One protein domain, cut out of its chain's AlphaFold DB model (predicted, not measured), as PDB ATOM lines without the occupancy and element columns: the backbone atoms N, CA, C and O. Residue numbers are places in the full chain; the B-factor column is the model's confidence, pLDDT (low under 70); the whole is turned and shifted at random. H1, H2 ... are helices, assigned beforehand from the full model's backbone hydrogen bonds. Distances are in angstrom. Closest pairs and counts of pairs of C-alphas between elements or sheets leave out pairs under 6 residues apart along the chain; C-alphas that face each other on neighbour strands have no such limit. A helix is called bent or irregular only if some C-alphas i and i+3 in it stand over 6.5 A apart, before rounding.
ATOM      1  N   SER A   2     -28.353  38.682 -45.547       58.19
ATOM      2  CA  SER A   2     -27.286  39.468 -46.223       58.19
ATOM      3  C   SER A   2     -27.313  39.454 -47.762       58.19
ATOM      4  O   SER A   2     -26.693  40.310 -48.381       58.19
ATOM      5  N   LEU A   3     -28.007  38.505 -48.402       57.38
ATOM      6  CA  LEU A   3     -27.987  38.353 -49.870       57.38
ATOM      7  C   LEU A   3     -28.885  39.354 -50.605       57.38
ATOM      8  O   LEU A   3     -28.587  39.741 -51.734       57.38
ATOM      9  N   LEU A   4     -29.968  39.798 -49.962       60.16
ATOM     10  CA  LEU A   4     -30.887  40.758 -50.563       60.16
ATOM     11  C   LEU A   4     -30.226  42.109 -50.791       60.16
ATOM     12  O   LEU A   4     -30.509  42.698 -51.806       60.16
ATOM     13  N   ASN A   5     -29.305  42.581 -49.954       61.00
ATOM     14  CA  ASN A   5     -28.749  43.930 -50.121       61.00
ATOM     15  C   ASN A   5     -27.851  44.095 -51.362       61.00
ATOM     16  O   ASN A   5     -27.564  45.225 -51.745       61.00
ATOM     17  N   HIS A   6     -27.421  43.000 -52.003       67.38
ATOM     18  CA  HIS A   6     -26.384  43.045 -53.045       67.38
ATOM     19  C   HIS A   6     -26.760  42.380 -54.372       67.38
ATOM     20  O   HIS A   6     -26.031  42.541 -55.346       67.38
ATOM     21  N   THR A   7     -27.870  41.638 -54.453       80.50
ATOM     22  CA  THR A   7     -28.275  41.036 -55.734       80.50
ATOM     23  C   THR A   7     -28.891  42.081 -56.668       80.50
ATOM     24  O   THR A   7     -29.587  42.980 -56.211       80.50
ATOM     25  N   THR A   8     -28.674  41.975 -57.974       82.12
ATOM     26  CA  THR A   8     -29.380  42.775 -58.997       82.12
ATOM     27  C   THR A   8     -30.396  41.938 -59.775       82.12
ATOM     28  O   THR A   8     -31.027  42.432 -60.707       82.12
ATOM     29  N   ASP A   9     -30.555  40.662 -59.413       91.06
ATOM     30  CA  ASP A   9     -31.521  39.768 -60.043       91.06
ATOM     31  C   ASP A   9     -32.937  40.073 -59.547       91.06
ATOM     32  O   ASP A   9     -33.325  39.699 -58.436       91.06
ATOM     33  N   ASN A  10     -33.721  40.736 -60.399       90.69
ATOM     34  CA  ASN A  10     -35.113  41.068 -60.118       90.69
ATOM     35  C   ASN A  10     -35.952  39.834 -59.761       90.69
ATOM     36  O   ASN A  10     -36.765  39.916 -58.848       90.69
ATOM     37  N   SER A  11     -35.753  38.684 -60.408       93.00
ATOM     38  CA  SER A  11     -36.552  37.485 -60.114       93.00
ATOM     39  C   SER A  11     -36.336  37.033 -58.671       93.00
ATOM     40  O   SER A  11     -37.296  36.811 -57.930       93.00
ATOM     41  N   LEU A  12     -35.070  36.993 -58.243       94.06
ATOM     42  CA  LEU A  12     -34.704  36.661 -56.871       94.06
ATOM     43  C   LEU A  12     -35.204  37.712 -55.869       94.06
ATOM     44  O   LEU A  12     -35.675  37.345 -54.792       94.06
ATOM     45  N   ILE A  13     -35.141  39.006 -56.209       94.75
ATOM     46  CA  ILE A  13     -35.671  40.084 -55.356       94.75
ATOM     47  C   ILE A  13     -37.169  39.901 -55.142       94.75
ATOM     48  O   ILE A  13     -37.612  39.849 -53.998       94.75
ATOM     49  N   PHE A  14     -37.947  39.761 -56.217       95.75
ATOM     50  CA  PHE A  14     -39.398  39.588 -56.136       95.75
ATOM     51  C   PHE A  14     -39.766  38.338 -55.333       95.75
ATOM     52  O   PHE A  14     -40.616  38.409 -54.443       95.75
ATOM     53  N   GLN A  15     -39.082  37.213 -55.574       96.25
ATOM     54  CA  GLN A  15     -39.282  35.992 -54.798       96.25
ATOM     55  C   GLN A  15     -39.036  36.227 -53.303       96.25
ATOM     56  O   GLN A  15     -39.882  35.898 -52.474       96.25
ATOM     57  N   LYS A  16     -37.898  36.821 -52.944       94.62
ATOM     58  CA  LYS A  16     -37.537  37.039 -51.541       94.62
ATOM     59  C   LYS A  16     -38.453  38.049 -50.853       94.62
ATOM     60  O   LYS A  16     -38.849  37.826 -49.715       94.62
ATOM     61  N   MET A  17     -38.843  39.113 -51.552       96.12
ATOM     62  CA  MET A  17     -39.810  40.086 -51.039       96.12
ATOM     63  C   MET A  17     -41.176  39.434 -50.796       96.12
ATOM     64  O   MET A  17     -41.796  39.665 -49.759       96.12
ATOM     65  N   ARG A  18     -41.606  38.531 -51.689       96.62
ATOM     66  CA  ARG A  18     -42.827  37.733 -51.516       96.62
ATOM     67  C   ARG A  18     -42.749  36.815 -50.298       96.62
ATOM     68  O   ARG A  18     -43.711  36.740 -49.541       96.62
ATOM     69  N   GLU A  19     -41.611  36.153 -50.077       96.56
ATOM     70  CA  GLU A  19     -41.379  35.313 -48.889       96.56
ATOM     71  C   GLU A  19     -41.505  36.122 -47.579       96.56
ATOM     72  O   GLU A  19     -41.944  35.586 -46.561       96.56
ATOM     73  N   THR A  20     -41.186  37.422 -47.597       95.19
ATOM     74  CA  THR A  20     -41.289  38.305 -46.421       95.19
ATOM     75  C   THR A  20     -42.653  38.972 -46.221       95.19
ATOM     76  O   THR A  20     -42.873  39.587 -45.179       95.19
ATOM     77  N   PHE A  21     -43.597  38.822 -47.155       95.31
ATOM     78  CA  PHE A  21     -44.874  39.550 -47.162       95.31
ATOM     79  C   PHE A  21     -45.659  39.451 -45.843       95.31
ATOM     80  O   PHE A  21     -46.077  40.459 -45.274       95.31
ATOM     81  N   GLN A  22     -45.815  38.238 -45.301       93.88
ATOM     82  CA  GLN A  22     -46.555  38.020 -44.051       93.88
ATOM     83  C   GLN A  22     -45.886  38.681 -42.841       93.88
ATOM     84  O   GLN A  22     -46.559  39.080 -41.891       93.88
ATOM     85  N   HIS A  23     -44.558  38.797 -42.856       91.81
ATOM     86  CA  HIS A  23     -43.830  39.499 -41.809       91.81
ATOM     87  C   HIS A  23     -44.079  41.009 -41.893       91.81
ATOM     88  O   HIS A  23     -44.434  41.609 -40.878       91.81
ATOM     89  N   SER A  24     -44.001  41.593 -43.094       91.75
ATOM     90  CA  SER A  24     -44.315  43.007 -43.331       91.75
ATOM     91  C   SER A  24     -45.752  43.349 -42.933       91.75
ATOM     92  O   SER A  24     -45.972  44.315 -42.209       91.75
ATOM     93  N   GLN A  25     -46.726  42.511 -43.304       91.06
ATOM     94  CA  GLN A  25     -48.130  42.682 -42.912       91.06
ATOM     95  C   GLN A  25     -48.325  42.689 -41.394       91.06
ATOM     96  O   GLN A  25     -49.080  43.502 -40.867       91.06
ATOM     97  N   LYS A  26     -47.636  41.806 -40.665       88.88
ATOM     98  CA  LYS A  26     -47.684  41.813 -39.197       88.88
ATOM     99  C   LYS A  26     -47.060  43.079 -38.619       88.88
ATOM    100  O   LYS A  26     -47.603  43.608 -37.658       88.88
ATOM    101  N   LEU A  27     -45.962  43.569 -39.197       87.88
ATOM    102  CA  LEU A  27     -45.316  44.803 -38.748       87.88
ATOM    103  C   LEU A  27     -46.253  46.010 -38.915       87.88
ATOM    104  O   LEU A  27     -46.443  46.768 -37.973       87.88
ATOM    105  N   VAL A  28     -46.881  46.141 -40.088       86.38
ATOM    106  CA  VAL A  28     -47.782  47.259 -40.411       86.38
ATOM    107  C   VAL A  28     -49.049  47.234 -39.555       86.38
ATOM    108  O   VAL A  28     -49.474  48.279 -39.073       86.38
ATOM    109  N   ASN A  29     -49.645  46.057 -39.341       85.19
ATOM    110  CA  ASN A  29     -50.932  45.950 -38.647       85.19
ATOM    111  C   ASN A  29     -50.816  45.877 -37.116       85.19
ATOM    112  O   ASN A  29     -51.738  46.303 -36.426       85.19
ATOM    113  N   ASN A  30     -49.716  45.335 -36.577       80.81
ATOM    114  CA  ASN A  30     -49.618  45.012 -35.147       80.81
ATOM    115  C   ASN A  30     -48.587  45.851 -34.377       80.81
ATOM    116  O   ASN A  30     -48.566  45.768 -33.150       80.81
ATOM    117  N   ASP A  31     -47.734  46.632 -35.048       73.94
ATOM    118  CA  ASP A  31     -46.695  47.435 -34.388       73.94
ATOM    119  C   ASP A  31     -46.597  48.854 -34.989       73.94
ATOM    120  O   ASP A  31     -45.723  49.139 -35.818       73.94
ATOM    121  N   PRO A  32     -47.483  49.780 -34.565       68.06
ATOM    122  CA  PRO A  32     -47.506  51.154 -35.071       68.06
ATOM    123  C   PRO A  32     -46.197  51.923 -34.844       68.06
ATOM    124  O   PRO A  32     -45.933  52.895 -35.542       68.06
ATOM    125  N   GLY A  33     -45.383  51.512 -33.863       68.50
ATOM    126  CA  GLY A  33     -44.096  52.138 -33.563       68.50
ATOM    127  C   GLY A  33     -42.962  51.660 -34.467       68.50
ATOM    128  O   GLY A  33     -41.968  52.363 -34.600       68.50
ATOM    129  N   ARG A  34     -43.101  50.490 -35.104       67.69
ATOM    130  CA  ARG A  34     -42.121  49.954 -36.064       67.69
ATOM    131  C   ARG A  34     -42.509  50.154 -37.522       67.69
ATOM    132  O   ARG A  34     -41.653  50.021 -38.394       67.69
ATOM    133  N   SER A  35     -43.768  50.487 -37.805       68.12
ATOM    134  CA  SER A  35     -44.222  50.773 -39.170       68.12
ATOM    135  C   SER A  35     -43.520  51.993 -39.783       68.12
ATOM    136  O   SER A  35     -43.284  52.000 -40.987       68.12
ATOM    137  N   VAL A  36     -43.091  52.961 -38.963       71.88
ATOM    138  CA  VAL A  36     -42.295  54.132 -39.393       71.88
ATOM    139  C   VAL A  36     -40.934  53.765 -40.000       71.88
ATOM    140  O   VAL A  36     -40.415  54.508 -40.825       71.88
ATOM    141  N   ASP A  37     -40.378  52.596 -39.666       81.88
ATOM    142  CA  ASP A  37     -39.090  52.122 -40.187       81.88
ATOM    143  C   ASP A  37     -39.245  51.031 -41.261       81.88
ATOM    144  O   ASP A  37     -38.278  50.339 -41.609       81.88
ATOM    145  N   ILE A  38     -40.449  50.854 -41.822       88.00
ATOM    146  CA  ILE A  38     -40.724  49.786 -42.794       88.00
ATOM    147  C   ILE A  38     -39.822  49.897 -44.031       88.00
ATOM    148  O   ILE A  38     -39.248  48.902 -44.468       88.00
ATOM    149  N   LEU A  39     -39.613  51.108 -44.556       90.00
ATOM    150  CA  LEU A  39     -38.757  51.339 -45.725       90.00
ATOM    151  C   LEU A  39     -37.264  51.183 -45.405       90.00
ATOM    152  O   LEU A  39     -36.473  50.905 -46.304       90.00
ATOM    153  N   SER A  40     -36.877  51.327 -44.137       89.69
ATOM    154  CA  SER A  40     -35.518  51.034 -43.668       89.69
ATOM    155  C   SER A  40     -35.295  49.525 -43.524       89.69
ATOM    156  O   SER A  40     -34.227  49.023 -43.866       89.69
ATOM    157  N   SER A  41     -36.315  48.794 -43.065       89.31
ATOM    158  CA  SER A  41     -36.283  47.333 -42.909       89.31
ATOM    159  C   SER A  41     -36.371  46.594 -44.250       89.31
ATOM    160  O   SER A  41     -35.753  45.543 -44.425       89.31
ATOM    161  N   PHE A  42     -37.101  47.162 -45.215       92.12
ATOM    162  CA  PHE A  42     -37.302  46.618 -46.559       92.12
ATOM    163  C   PHE A  42     -36.866  47.631 -47.629       92.12
ATOM    164  O   PHE A  42     -37.694  48.120 -48.406       92.12
ATOM    165  N   PRO A  43     -35.556  47.931 -47.730       93.19
ATOM    166  CA  PRO A  43     -35.043  48.987 -48.607       93.19
ATOM    167  C   PRO A  43     -35.295  48.725 -50.094       93.19
ATOM    168  O   PRO A  43     -35.236  49.652 -50.895       93.19
ATOM    169  N   ARG A  44     -35.641  47.489 -50.475       94.62
ATOM    170  CA  ARG A  44     -35.959  47.135 -51.863       94.62
ATOM    171  C   ARG A  44     -37.166  47.857 -52.434       94.62
ATOM    172  O   ARG A  44     -37.228  48.072 -53.640       94.62
ATOM    173  N   PHE A  45     -38.092  48.304 -51.587       94.38
ATOM    174  CA  PHE A  45     -39.174  49.181 -52.032       94.38
ATOM    175  C   PHE A  45     -38.672  50.511 -52.600       94.38
ATOM    176  O   PHE A  45     -39.445  51.197 -53.246       94.38
ATOM    177  N   LEU A  46     -37.413  50.891 -52.383       94.12
ATOM    178  CA  LEU A  46     -36.863  52.167 -52.841       94.12
ATOM    179  C   LEU A  46     -36.107  52.061 -54.167       94.12
ATOM    180  O   LEU A  46     -35.963  53.061 -54.864       94.12
ATOM    181  N   ASP A  47     -35.628  50.869 -54.521       93.25
ATOM    182  CA  ASP A  47     -34.797  50.646 -55.710       93.25
ATOM    183  C   ASP A  47     -35.450  49.714 -56.748       93.25
ATOM    184  O   ASP A  47     -35.062  49.724 -57.916       93.25
ATOM    185  N   THR A  48     -36.483  48.954 -56.368       94.25
ATOM    186  CA  THR A  48     -37.083  47.922 -57.218       94.25
ATOM    187  C   THR A  48     -38.514  48.289 -57.614       94.25
ATOM    188  O   THR A  48     -39.453  48.241 -56.816       94.25
ATOM    189  N   LYS A  49     -38.710  48.611 -58.900       94.25
ATOM    190  CA  LYS A  49     -40.036  48.906 -59.471       94.25
ATOM    191  C   LYS A  49     -40.953  47.688 -59.422       94.25
ATOM    192  O   LYS A  49     -40.593  46.621 -59.906       94.25
ATOM    193  N   GLY A  50     -42.190  47.891 -58.968       93.56
ATOM    194  CA  GLY A  50     -43.259  46.885 -59.040       93.56
ATOM    195  C   GLY A  50     -43.439  46.028 -57.789       93.56
ATOM    196  O   GLY A  50     -44.333  45.190 -57.773       93.56
ATOM    197  N   LEU A  51     -42.663  46.257 -56.726       95.44
ATOM    198  CA  LEU A  51     -42.897  45.574 -55.450       95.44
ATOM    199  C   LEU A  51     -44.222  45.986 -54.792       95.44
ATOM    200  O   LEU A  51     -44.887  45.145 -54.204       95.44
TER     201      LEU A  51
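What this domain is: This is residues 2 to 51 of the 204 residues of the protein "uncharacterized protein LOC106609078 isoform X1" of Salmo salar (UniProt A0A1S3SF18). One long helix, H1, bent into two arms, makes one side of this small domain, and the chain then folds back so that the short helices H2 and H3 make the other side. H1b and H2 form a helical hairpin whose turn, with residues 29 to 34 standing free, sticks out at one end, while H3 comes back to the level of H1a with few contacts between them. The printed part has 50 residues with three named helices, in the order H1, H2, H3, and no named strand; the class is all helix. It is only just compact, close to loose, with a radius of gyration of the C-alphas of 11.2 A, and it spans 32 by 21 by 17 A.

Where its parts are: Residues 2 to 9 come before the first named helix. H1, residues 10 to 30, was assigned as one helix by its hydrogen bonds, but it is bent: C-alphas 19 and 22 are 7.6 A apart. Its arm H1a, residues 10 to 19, begins with C-alpha 10 at (-35.113, 41.068, -60.118) and is 14.1 A long from first to last C-alpha. Its arm H1b, residues 22 to 30, is 11.7 A long and ends with C-alpha 30 at (-49.618, 45.012, -35.147). H2, residues 35 to 41, is 9.4 A long and irregular: C-alphas 36 and 39 are 7.8 A apart. H3, residues 44 to 47, ends with C-alpha 47 at (-34.797, 50.646, -55.710).

How they stand to each other: The lines of H1a and H1b stand at a steep tilt of 53 degrees. H1b and H2 touch and are a hairpin: they run opposite ways at a shallow tilt of 28 degrees, and their closest C-alphas, those of Val 28 and Ser 35, are 5.2 A apart. H2 and H3 are close but not clearly touching, the closest C-alphas being those of Leu 39 and Phe 45, 6.7 A apart. H1a and H3 are also close but not clearly touching; their closest C-alphas, those of Ile 13 and Arg 44, are 7.9 A apart. H1a and H2 are apart, and so are H1b and H3. Every O i to N i+4 pair is within hydrogen-bond range in H1a and H1b; in H2 it is 1 of 3, beside 3 of 4 O i to N i+3 pairs, and H3 is too short for an O i to N i+4 pair.

The domain as a whole: The two C-alphas farthest apart, those of Asp 9 and Gly 33, are 31.8 A from each other, and the first and last printed C-alphas, those of Ser 2 and Leu 51, are 19.1 A apart. The printed part has no cut. The links from H1 to H2 and from H2 to H3 are tight. The mean pLDDT of the printed part is 85.8, and it is under 70 at residues 2 to 6 and 32 to 35.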